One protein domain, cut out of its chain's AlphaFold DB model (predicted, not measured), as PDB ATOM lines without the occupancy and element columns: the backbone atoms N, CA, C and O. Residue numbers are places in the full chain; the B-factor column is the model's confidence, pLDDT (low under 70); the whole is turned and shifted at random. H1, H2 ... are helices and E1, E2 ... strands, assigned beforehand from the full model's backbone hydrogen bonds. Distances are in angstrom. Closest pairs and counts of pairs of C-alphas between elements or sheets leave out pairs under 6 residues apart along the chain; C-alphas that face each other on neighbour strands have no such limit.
ATOM      1  N   ASP A 187     -25.154 -53.129  -7.012       96.94
ATOM      2  CA  ASP A 187     -26.145 -52.343  -6.263       96.94
ATOM      3  C   ASP A 187     -25.473 -51.568  -5.117       96.94
ATOM      4  O   ASP A 187     -25.698 -50.364  -4.929       96.94
ATOM      5  N   GLU A 188     -24.563 -52.232  -4.399       95.62
ATOM      6  CA  GLU A 188     -23.688 -51.623  -3.395       95.62
ATOM      7  C   GLU A 188     -22.753 -50.584  -4.037       95.62
ATOM      8  O   GLU A 188     -22.586 -49.483  -3.498       95.62
ATOM      9  N   TRP A 189     -22.199 -50.873  -5.225       96.75
ATOM     10  CA  TRP A 189     -21.421 -49.887  -5.980       96.75
ATOM     11  C   TRP A 189     -22.273 -48.692  -6.410       96.75
ATOM     12  O   TRP A 189     -21.870 -47.553  -6.204       96.75
ATOM     13  N   THR A 190     -23.476 -48.909  -6.938       96.69
ATOM     14  CA  THR A 190     -24.378 -47.835  -7.386       96.69
ATOM     15  C   THR A 190     -24.816 -46.934  -6.231       96.69
ATOM     16  O   THR A 190     -24.813 -45.706  -6.369       96.69
ATOM     17  N   THR A 191     -25.070 -47.511  -5.055       95.19
ATOM     18  CA  THR A 191     -25.306 -46.757  -3.816       95.19
ATOM     19  C   THR A 191     -24.086 -45.910  -3.437       95.19
ATOM     20  O   THR A 191     -24.211 -44.707  -3.183       95.19
ATOM     21  N   LEU A 192     -22.882 -46.494  -3.470       95.38
ATOM     22  CA  LEU A 192     -21.638 -45.780  -3.174       95.38
ATOM     23  C   LEU A 192     -21.334 -44.674  -4.205       95.38
ATOM     24  O   LEU A 192     -20.943 -43.576  -3.808       95.38
ATOM     25  N   ARG A 193     -21.592 -44.901  -5.503       96.19
ATOM     26  CA  ARG A 193     -21.502 -43.885  -6.570       96.19
ATOM     27  C   ARG A 193     -22.417 -42.694  -6.293       96.19
ATOM     28  O   ARG A 193     -21.999 -41.551  -6.479       96.19
ATOM     29  N   GLY A 194     -23.636 -42.945  -5.807       96.38
ATOM     30  CA  GLY A 194     -24.568 -41.903  -5.369       96.38
ATOM     31  C   GLY A 194     -23.986 -41.030  -4.252       96.38
ATOM     32  O   GLY A 194     -24.002 -39.802  -4.360       96.38
ATOM     33  N   VAL A 195     -23.397 -41.650  -3.224       95.12
ATOM     34  CA  VAL A 195     -22.723 -40.941  -2.120       95.12
ATOM     35  C   VAL A 195     -21.517 -40.138  -2.617       95.12
ATOM     36  O   VAL A 195     -21.408 -38.952  -2.308       95.12
ATOM     37  N   ILE A 196     -20.647 -40.737  -3.441       95.44
ATOM     38  CA  ILE A 196     -19.470 -40.059  -4.009       95.44
ATOM     39  C   ILE A 196     -19.895 -38.838  -4.834       95.44
ATOM     40  O   ILE A 196     -19.321 -37.764  -4.665       95.44
ATOM     41  N   ARG A 197     -20.933 -38.965  -5.672       96.62
ATOM     42  CA  ARG A 197     -21.479 -37.856  -6.472       96.62
ATOM     43  C   ARG A 197     -22.005 -36.723  -5.585       96.62
ATOM     44  O   ARG A 197     -21.688 -35.563  -5.833       96.62
ATOM     45  N   GLN A 198     -22.755 -37.041  -4.527       96.12
ATOM     46  CA  GLN A 198     -23.245 -36.036  -3.576       96.12
ATOM     47  C   GLN A 198     -22.117 -35.352  -2.793       96.12
ATOM     48  O   GLN A 198     -22.224 -34.163  -2.499       96.12
ATOM     49  N   ASN A 199     -21.057 -36.079  -2.436       93.62
ATOM     50  CA  ASN A 199     -19.901 -35.519  -1.736       93.62
ATOM     51  C   ASN A 199     -19.035 -34.660  -2.664       93.62
ATOM     52  O   ASN A 199     -18.592 -33.593  -2.250       93.62
ATOM     53  N   PHE A 200     -18.854 -35.076  -3.922       94.06
ATOM     54  CA  PHE A 200     -18.171 -34.302  -4.960       94.06
ATOM     55  C   PHE A 200     -18.814 -32.919  -5.157       94.06
ATOM     56  O   PHE A 200     -18.114 -31.911  -5.117       94.06
ATOM     57  N   LEU A 201     -20.148 -32.855  -5.258       94.56
ATOM     58  CA  LEU A 201     -20.901 -31.596  -5.379       94.56
ATOM     59  C   LEU A 201     -20.808 -30.680  -4.139       94.56
ATOM     60  O   LEU A 201     -21.201 -29.521  -4.210       94.56
ATOM     61  N   LYS A 202     -20.306 -31.190  -3.005       93.12
ATOM     62  CA  LYS A 202     -20.115 -30.451  -1.744       93.12
ATOM     63  C   LYS A 202     -18.646 -30.087  -1.481       93.12
ATOM     64  O   LYS A 202     -18.337 -29.574  -0.405       93.12
ATOM     65  N   LEU A 203     -17.727 -30.385  -2.405       89.75
ATOM     66  CA  LEU A 203     -16.322 -30.002  -2.261       89.75
ATOM     67  C   LEU A 203     -16.162 -28.482  -2.394       89.75
ATOM     68  O   LEU A 203     -16.777 -27.852  -3.249       89.75
ATOM     69  N   HIS A 204     -15.301 -27.901  -1.556       87.94
ATOM     70  CA  HIS A 204     -14.964 -26.481  -1.644       87.94
ATOM     71  C   HIS A 204     -14.204 -26.186  -2.946       87.94
ATOM     72  O   HIS A 204     -13.396 -27.011  -3.384       87.94
ATOM     73  N   ALA A 205     -14.427 -25.008  -3.537       87.44
ATOM     74  CA  ALA A 205     -13.840 -24.626  -4.825       87.44
ATOM     75  C   ALA A 205     -12.307 -24.770  -4.834       87.44
ATOM     76  O   ALA A 205     -11.754 -25.350  -5.765       87.44
ATOM     77  N   ASP A 206     -11.631 -24.370  -3.753       85.06
ATOM     78  CA  ASP A 206     -10.173 -24.494  -3.612       85.06
ATOM     79  C   ASP A 206      -9.665 -25.930  -3.795       85.06
ATOM     80  O   ASP A 206      -8.570 -26.129  -4.315       85.06
ATOM     81  N   VAL A 207     -10.447 -26.944  -3.402       84.38
ATOM     82  CA  VAL A 207     -10.080 -28.361  -3.567       84.38
ATOM     83  C   VAL A 207     -10.101 -28.745  -5.043       84.38
ATOM     84  O   VAL A 207      -9.183 -29.405  -5.528       84.38
ATOM     85  N   VAL A 208     -11.131 -28.293  -5.762       86.81
ATOM     86  CA  VAL A 208     -11.307 -28.512  -7.204       86.81
ATOM     87  C   VAL A 208     -10.191 -27.812  -7.985       86.81
ATOM     88  O   VAL A 208      -9.560 -28.434  -8.840       86.81
ATOM     89  N   THR A 209      -9.900 -26.553  -7.645       87.31
ATOM     90  CA  THR A 209      -8.833 -25.751  -8.261       87.31
ATOM     91  C   THR A 209      -7.449 -26.327  -7.963       87.31
ATOM     92  O   THR A 209      -6.660 -26.511  -8.884       87.31
ATOM     93  N   THR A 210      -7.162 -26.689  -6.706       84.75
ATOM     94  CA  THR A 210      -5.882 -27.311  -6.319       84.75
ATOM     95  C   THR A 210      -5.660 -28.619  -7.074       84.75
ATOM     96  O   THR A 210      -4.577 -28.837  -7.607       84.75
ATOM     97  N   PHE A 211      -6.688 -29.466  -7.184       86.88
ATOM     98  CA  PHE A 211      -6.596 -30.700  -7.962       86.88
ATOM     99  C   PHE A 211      -6.281 -30.424  -9.439       86.88
ATOM    100  O   PHE A 211      -5.395 -31.062 -10.005       86.88
ATOM    101  N   ALA A 212      -6.970 -29.458 -10.057       90.00
ATOM    102  CA  ALA A 212      -6.748 -29.107 -11.457       90.00
ATOM    103  C   ALA A 212      -5.328 -28.572 -11.713       90.00
ATOM    104  O   ALA A 212      -4.711 -28.954 -12.705       90.00
ATOM    105  N   LEU A 213      -4.789 -27.760 -10.794       87.12
ATOM    106  CA  LEU A 213      -3.412 -27.256 -10.852       87.12
ATOM    107  C   LEU A 213      -2.367 -28.374 -10.692       87.12
ATOM    108  O   LEU A 213      -1.369 -28.375 -11.406       87.12
ATOM    109  N   VAL A 214      -2.589 -29.330  -9.783       84.69
ATOM    110  CA  VAL A 214      -1.635 -30.424  -9.507       84.69
ATOM    111  C   VAL A 214      -1.660 -31.511 -10.587       84.69
ATOM    112  O   VAL A 214      -0.614 -32.061 -10.922       84.69
ATOM    113  N   HIS A 215      -2.835 -31.836 -11.134       85.56
ATOM    114  CA  HIS A 215      -3.016 -32.971 -12.051       85.56
ATOM    115  C   HIS A 215      -3.253 -32.578 -13.517       85.56
ATOM    116  O   HIS A 215      -3.461 -33.463 -14.348       85.56
ATOM    117  N   GLY A 216      -3.271 -31.282 -13.848       89.69
ATOM    118  CA  GLY A 216      -3.451 -30.786 -15.219       89.69
ATOM    119  C   GLY A 216      -4.811 -31.108 -15.853       89.69
ATOM    120  O   GLY A 216      -4.958 -31.001 -17.069       89.69
ATOM    121  N   ARG A 217      -5.809 -31.532 -15.063       93.00
ATOM    122  CA  ARG A 217      -7.149 -31.915 -15.541       93.00
ATOM    123  C   ARG A 217      -8.246 -31.579 -14.523       93.00
ATOM    124  O   ARG A 217      -7.993 -31.681 -13.323       93.00
ATOM    125  N   PRO A 218      -9.479 -31.248 -14.952       93.50
ATOM    126  CA  PRO A 218     -10.581 -30.977 -14.031       93.50
ATOM    127  C   PRO A 218     -10.897 -32.168 -13.118       93.50
ATOM    128  O   PRO A 218     -11.004 -33.308 -13.581       93.50
ATOM    129  N   LEU A 219     -11.142 -31.902 -11.829       91.81
ATOM    130  CA  LEU A 219     -11.574 -32.939 -10.883       91.81
ATOM    131  C   LEU A 219     -12.914 -33.571 -11.292       91.81
ATOM    132  O   LEU A 219     -13.111 -34.768 -11.103       91.81
ATOM    133  N   SER A 220     -13.811 -32.787 -11.896       94.25
ATOM    134  CA  SER A 220     -15.073 -33.275 -12.462       94.25
ATOM    135  C   SER A 220     -14.847 -34.381 -13.493       94.25
ATOM    136  O   SER A 220     -15.464 -35.433 -13.384       94.25
ATOM    137  N   ALA A 221     -13.929 -34.187 -14.443       93.94
ATOM    138  CA  ALA A 221     -13.612 -35.184 -15.462       93.94
ATOM    139  C   ALA A 221     -13.033 -36.470 -14.846       93.94
ATOM    140  O   ALA A 221     -13.432 -37.567 -15.227       93.94
ATOM    141  N   ALA A 222     -12.147 -36.340 -13.850       93.06
ATOM    142  CA  ALA A 222     -11.578 -37.487 -13.146       93.06
ATOM    143  C   ALA A 222     -12.641 -38.279 -12.358       93.06
ATOM    144  O   ALA A 222     -12.748 -39.490 -12.524       93.06
ATOM    145  N   VAL A 223     -13.459 -37.608 -11.538       94.00
ATOM    146  CA  VAL A 223     -14.491 -38.269 -10.720       94.00
ATOM    147  C   VAL A 223     -15.607 -38.847 -11.590       94.00
ATOM    148  O   VAL A 223     -15.999 -39.991 -11.387       94.00
ATOM    149  N   LEU A 224     -16.122 -38.093 -12.565       94.25
ATOM    150  CA  LEU A 224     -17.217 -38.566 -13.418       94.25
ATOM    151  C   LEU A 224     -16.787 -39.720 -14.330       94.25
ATOM    152  O   LEU A 224     -17.596 -40.616 -14.542       94.25
ATOM    153  N   GLY A 225     -15.528 -39.748 -14.789       94.44
ATOM    154  CA  GLY A 225     -14.972 -40.890 -15.519       94.44
ATOM    155  C   GLY A 225     -15.016 -42.184 -14.700       94.44
ATOM    156  O   GLY A 225     -15.527 -43.190 -15.181       94.44
ATOM    157  N   ILE A 226     -14.591 -42.134 -13.432       95.00
ATOM    158  CA  ILE A 226     -14.654 -43.289 -12.518       95.00
ATOM    159  C   ILE A 226     -16.111 -43.708 -12.258       95.00
ATOM    160  O   ILE A 226     -16.444 -44.890 -12.290       95.00
ATOM    161  N   LEU A 227     -17.006 -42.743 -12.014       95.44
ATOM    162  CA  LEU A 227     -18.416 -43.020 -11.716       95.44
ATOM    163  C   LEU A 227     -19.224 -43.521 -12.926       95.44
ATOM    164  O   LEU A 227     -20.316 -44.056 -12.727       95.44
ATOM    165  N   ALA A 228     -18.725 -43.340 -14.152       95.06
ATOM    166  CA  ALA A 228     -19.342 -43.863 -15.368       95.06
ATOM    167  C   ALA A 228     -19.124 -45.377 -15.549       95.06
ATOM    168  O   ALA A 228     -19.863 -46.001 -16.304       95.06
ATOM    169  N   ASN A 229     -18.148 -45.971 -14.852       94.12
ATOM    170  CA  ASN A 229     -17.912 -47.411 -14.873       94.12
ATOM    171  C   ASN A 229     -18.854 -48.139 -13.892       94.12
ATOM    172  O   ASN A 229     -19.040 -47.710 -12.746       94.12
ATOM    173  N   ASP A 230     -19.436 -49.252 -14.338       96.44
ATOM    174  CA  ASP A 230     -20.279 -50.139 -13.528       96.44
ATOM    175  C   ASP A 230     -19.467 -51.186 -12.740       96.44
ATOM    176  O   ASP A 230     -20.016 -51.825 -11.846       96.44
ATOM    177  N   ASP A 231     -18.164 -51.335 -12.993       96.00
ATOM    178  CA  ASP A 231     -17.283 -52.205 -12.201       96.00
ATOM    179  C   ASP A 231     -17.132 -51.695 -10.746       96.00
ATOM    180  O   ASP A 231     -16.597 -50.598 -10.533       96.00
ATOM    181  N   PRO A 232     -17.516 -52.485  -9.718       96.44
ATOM    182  CA  PRO A 232     -17.276 -52.152  -8.313       96.44
ATOM    183  C   PRO A 232     -15.802 -51.882  -7.969       96.44
ATOM    184  O   PRO A 232     -15.517 -51.135  -7.026       96.44
ATOM    185  N   ALA A 233     -14.847 -52.444  -8.717       95.88
ATOM    186  CA  ALA A 233     -13.422 -52.165  -8.546       95.88
ATOM    187  C   ALA A 233     -13.049 -50.700  -8.849       95.88
ATOM    188  O   ALA A 233     -12.002 -50.246  -8.383       95.88
ATOM    189  N   GLY A 234     -13.923 -49.920  -9.502       95.12
ATOM    190  CA  GLY A 234     -13.765 -48.472  -9.683       95.12
ATOM    191  C   GLY A 234     -13.578 -47.698  -8.368       95.12
ATOM    192  O   GLY A 234     -12.949 -46.639  -8.352       95.12
ATOM    193  N   VAL A 235     -13.997 -48.249  -7.217       94.94
ATOM    194  CA  VAL A 235     -13.677 -47.677  -5.893       94.94
ATOM    195  C   VAL A 235     -12.163 -47.568  -5.631       94.94
ATOM    196  O   VAL A 235     -11.732 -46.721  -4.845       94.94
ATOM    197  N   PHE A 236     -11.340 -48.396  -6.284       94.62
ATOM    198  CA  PHE A 236      -9.882 -48.321  -6.193       94.62
ATOM    199  C   PHE A 236      -9.346 -47.046  -6.849       94.62
ATOM    200  O   PHE A 236      -8.518 -46.363  -6.252       94.62
ATOM    201  N   GLU A 237      -9.896 -46.651  -7.997       94.06
ATOM    202  CA  GLU A 237      -9.568 -45.375  -8.640       94.06
ATOM    203  C   GLU A 237     -10.011 -44.181  -7.777       94.06
ATOM    204  O   GLU A 237      -9.292 -43.188  -7.682       94.06
ATOM    205  N   VAL A 238     -11.136 -44.294  -7.053       92.88
ATOM    206  CA  VAL A 238     -11.582 -43.257  -6.098       92.88
ATOM    207  C   VAL A 238     -10.591 -43.070  -4.945       92.88
ATOM    208  O   VAL A 238     -10.432 -41.945  -4.471       92.88
ATOM    209  N   VAL A 239      -9.916 -44.128  -4.467       90.50
ATOM    210  CA  VAL A 239      -8.873 -43.972  -3.432       90.50
ATOM    211  C   VAL A 239      -7.516 -43.549  -3.978       90.50
ATOM    212  O   VAL A 239      -6.793 -42.861  -3.254       90.50
ATOM    213  N   ASP A 240      -7.216 -43.887  -5.231       89.88
ATOM    214  CA  ASP A 240      -5.962 -43.548  -5.911       89.88
ATOM    215  C   ASP A 240      -5.995 -42.172  -6.602       89.88
ATOM    216  O   ASP A 240      -4.947 -41.677  -7.011       89.88
ATOM    217  N   ILE A 241      -7.164 -41.513  -6.671       86.50
ATOM    218  CA  ILE A 241      -7.334 -40.167  -7.251       86.50
ATOM    219  C   ILE A 241      -6.409 -39.118  -6.614       86.50
ATOM    220  O   ILE A 241      -6.066 -38.133  -7.255       86.50
ATOM    221  N   ASP A 242      -6.006 -39.337  -5.360       73.19
ATOM    222  CA  ASP A 242      -5.061 -38.496  -4.631       73.19
ATOM    223  C   ASP A 242      -4.268 -39.346  -3.614       73.19
ATOM    224  O   ASP A 242      -4.744 -39.604  -2.495       73.19
ATOM    225  N   PRO A 243      -3.063 -39.816  -3.988       55.22
ATOM    226  CA  PRO A 243      -2.255 -40.683  -3.140       55.22
ATOM    227  C   PRO A 243      -1.446 -39.928  -2.069       55.22
ATOM    228  O   PRO A 243      -0.789 -40.588  -1.260       55.22
ATOM    229  N   GLY A 244      -1.456 -38.584  -2.026       52.50
ATOM    230  CA  GLY A 244      -0.502 -37.843  -1.186       52.50
ATOM    231  C   GLY A 244      -0.841 -36.403  -0.784       52.50
ATOM    232  O   GLY A 244      -0.302 -35.940   0.226       52.50
ATOM    233  N   ALA A 245      -1.727 -35.693  -1.484       51.50
ATOM    234  CA  ALA A 245      -2.105 -34.337  -1.109       51.50
ATOM    235  C   ALA A 245      -3.101 -34.360   0.062       51.50
ATOM    236  O   ALA A 245      -4.226 -34.853   0.008       51.50
ATOM    237  N   LYS A 246      -2.681 -33.801   1.195       61.25
ATOM    238  CA  LYS A 246      -3.580 -33.579   2.326       61.25
ATOM    239  C   LYS A 246      -4.314 -32.258   2.129       61.25
ATOM    240  O   LYS A 246      -3.785 -31.206   2.488       61.25
ATOM    241  N   VAL A 247      -5.538 -32.320   1.611       56.75
ATOM    242  CA  VAL A 247      -6.428 -31.160   1.498       56.75
ATOM    243  C   VAL A 247      -6.709 -30.616   2.901       56.75
ATOM    244  O   VAL A 247      -7.294 -31.305   3.741       56.75
ATOM    245  N   LYS A 248      -6.276 -29.381   3.174       51.56
ATOM    246  CA  LYS A 248      -6.695 -28.636   4.368       51.56
ATOM    247  C   LYS A 248      -8.096 -28.084   4.114       51.56
ATOM    248  O   LYS A 248      -8.303 -27.403   3.115       51.56
ATOM    249  N   ASN A 249      -9.044 -28.344   5.010       51.56
ATOM    250  CA  ASN A 249     -10.297 -27.588   5.028       51.56
ATOM    251  C   ASN A 249     -10.121 -26.248   5.776       51.56
ATOM    252  O   ASN A 249      -9.089 -26.012   6.408       51.56
ATOM    253  N   ALA A 250     -11.150 -25.396   5.759       42.69
ATOM    254  CA  ALA A 250     -11.161 -24.103   6.457       42.69
ATOM    255  C   ALA A 250     -10.982 -24.191   7.994       42.69
ATOM    256  O   ALA A 250     -10.748 -23.181   8.644       42.69
ATOM    257  N   LEU A 251     -11.062 -25.395   8.578       39.25
ATOM    258  CA  LEU A 251     -10.821 -25.676   9.999       39.25
ATOM    259  C   LEU A 251      -9.414 -26.260  10.254       39.25
ATOM    260  O   LEU A 251      -9.144 -26.791  11.329       39.25
ATOM    261  N   GLY A 252      -8.525 -26.238   9.254       47.22
ATOM    262  CA  GLY A 252      -7.162 -26.772   9.338       47.22
ATOM    263  C   GLY A 252      -7.054 -28.303   9.325       47.22
ATOM    264  O   GLY A 252      -5.940 -28.831   9.333       47.22
ATOM    265  N   LEU A 253      -8.174 -29.035   9.263       46.50
ATOM    266  CA  LEU A 253      -8.173 -30.495   9.221       46.50
ATOM    267  C   LEU A 253      -7.694 -30.986   7.855       46.50
ATOM    268  O   LEU A 253      -8.219 -30.600   6.810       46.50
ATOM    269  N   GLN A 254      -6.700 -31.869   7.890       63.50
ATOM    270  CA  GLN A 254      -6.091 -32.476   6.717       63.50
ATOM    271  C   GLN A 254      -6.772 -33.802   6.358       63.50
ATOM    272  O   GLN A 254      -6.519 -34.832   6.988       63.50
ATOM    273  N   HIS A 255      -7.581 -33.798   5.301       66.88
ATOM    274  CA  HIS A 255      -8.186 -34.998   4.724       66.88
ATOM    275  C   HIS A 255      -7.692 -35.184   3.285       66.88
ATOM    276  O   HIS A 255      -7.608 -34.222   2.535       66.88
ATOM    277  N   GLY A 256      -7.355 -36.410   2.878       81.19
ATOM    278  CA  GLY A 256      -7.112 -36.689   1.456       81.19
ATOM    279  C   GLY A 256      -8.424 -36.613   0.673       81.19
ATOM    280  O   GLY A 256      -9.480 -36.929   1.233       81.19
ATOM    281  N   LEU A 257      -8.376 -36.244  -0.608       86.88
ATOM    282  CA  LEU A 257      -9.575 -36.097  -1.444       86.88
ATOM    283  C   LEU A 257     -10.468 -37.354  -1.436       86.88
ATOM    284  O   LEU A 257     -11.682 -37.254  -1.247       86.88
ATOM    285  N   SER A 258      -9.871 -38.548  -1.506       88.62
ATOM    286  CA  SER A 258     -10.602 -39.821  -1.401       88.62
ATOM    287  C   SER A 258     -11.392 -39.991  -0.098       88.62
ATOM    288  O   SER A 258     -12.462 -40.599  -0.093       88.62
ATOM    289  N   ALA A 259     -10.915 -39.415   1.010       87.88
ATOM    290  CA  ALA A 259     -11.615 -39.447   2.291       87.88
ATOM    291  C   ALA A 259     -12.827 -38.506   2.328       87.88
ATOM    292  O   ALA A 259     -13.786 -38.790   3.041       87.88
ATOM    293  N   LEU A 260     -12.795 -37.405   1.568       88.69
ATOM    294  CA  LEU A 260     -13.939 -36.505   1.402       88.69
ATOM    295  C   LEU A 260     -15.005 -37.147   0.505       88.69
ATOM    296  O   LEU A 260     -16.182 -37.136   0.857       88.69
ATOM    297  N   LEU A 261     -14.588 -37.768  -0.603       91.75
ATOM    298  CA  LEU A 261     -15.476 -38.435  -1.561       91.75
ATOM    299  C   LEU A 261     -16.209 -39.646  -0.957       91.75
ATOM    300  O   LEU A 261     -17.417 -39.781  -1.140       91.75
ATOM    301  N   LEU A 262     -15.519 -40.496  -0.189       91.69
ATOM    302  CA  LEU A 262     -16.089 -41.722   0.398       91.69
ATOM    303  C   LEU A 262     -16.771 -41.511   1.768       91.69
ATOM    304  O   LEU A 262     -17.264 -42.471   2.373       91.69
ATOM    305  N   LYS A 263     -16.792 -40.283   2.301       88.81
ATOM    306  CA  LYS A 263     -17.342 -39.979   3.634       88.81
ATOM    307  C   LYS A 263     -18.827 -40.343   3.722       88.81
ATOM    308  O   LYS A 263     -19.625 -39.897   2.905       88.81
ATOM    309  N   GLY A 264     -19.216 -41.111   4.742       86.06
ATOM    310  CA  GLY A 264     -20.610 -41.529   4.924       86.06
ATOM    311  C   GLY A 264     -21.078 -42.629   3.964       86.06
ATOM    312  O   GLY A 264     -22.248 -42.990   4.007       86.06
ATOM    313  N   GLY A 265     -20.197 -43.194   3.131       86.31
ATOM    314  CA  GLY A 265     -20.516 -44.386   2.348       86.31
ATOM    315  C   GLY A 265     -20.613 -45.616   3.250       86.31
ATOM    316  O   GLY A 265     -19.622 -46.003   3.863       86.31
TER     317      GLY A 265
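This is residues 187 to 265 of the 295 residues of an uncharacterized protein of Pelomonas puraquae (UniProt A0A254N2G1). Three helices, H1, H3 and H4, run roughly lengthwise as a small group in a triangle, and the short helix H5 fills the side between H1 and H4, near the middle of the domain. At one end H2 crosses the direction of H3, and at that same end lies a small hairpin of two short strands, E1 and E2. The printed part has 79 residues, with five named helices and two named strands in the order H1, H2, H3, H4, E1, E2, H5; the sheet, E1 - E2, is antiparallel and the class is mostly helix. The whole is compact, with a radius of gyration of the C-alphas of 12.0 A and spans of 35 by 26 by 20 A.

E1, residues 246 to 248, and E2, residues 254 to 256, are antiparallel neighbours in a hairpin, at 132 degrees between their directions. N 247 and O 255 are within hydrogen-bond range at 3.0 A, as are N 255 and O 247 at 3.0 A. H5, residues 257 to 261, follows E2 directly. H5 touches H4, residues 234 to 240, the closest C-alphas being those of Val 239 and Ser 258, 4.9 A apart. H5 also touches H1, residues 187 to 200, with residues 195 to 200 of H1 alone; the closest C-alphas, of Ile 196 and Leu 261, are 5.0 A apart. The hub is H3, residues 219 to 227, touching three other helices. H3 and H4 form a helical hairpin and touch, closest at the C-alphas of Ile 226 and Gly 234, 6.0 A. Their shallow tilt of 35.0 degrees, opposite ways, is only just short of steep. H3 and H1 only just touch, with 3 pairs of C-alphas within 8 A, closest at Arg 193 and Leu 227, 6.1 A; they run opposite ways at a shallow tilt of 9 degrees. H1 and H4 are near each other. H2, residues 205 to 215, only just touches H3, with 3 pairs of C-alphas within 8 A, closest at Val 208 and Leu 219, 5.8 A; they stand about perpendicular, at 83 degrees. H2 is apart from H1 and H4, among others. In H1, H2, H3, H4 and H5 every O i to N i+4 pair is within hydrogen-bond range.

H1 measures 19.8 A from C-alpha 187 at (-26.145, -52.343, -6.263) to C-alpha 200. H2 measures 15.5 A, H3 12.2 A and H4 10.0 A. E1 begins at C-alpha 246, (-3.580, -33.579, 2.326), and H5 ends at C-alpha 261, (-15.476, -38.435, -1.561).

The two C-alphas farthest apart, of Asp 187 and Gly 252, are 35.5 A apart. The printed part has no cut and no long link. Its mean pLDDT is 85.2, and residues 243 to 255 are under 70.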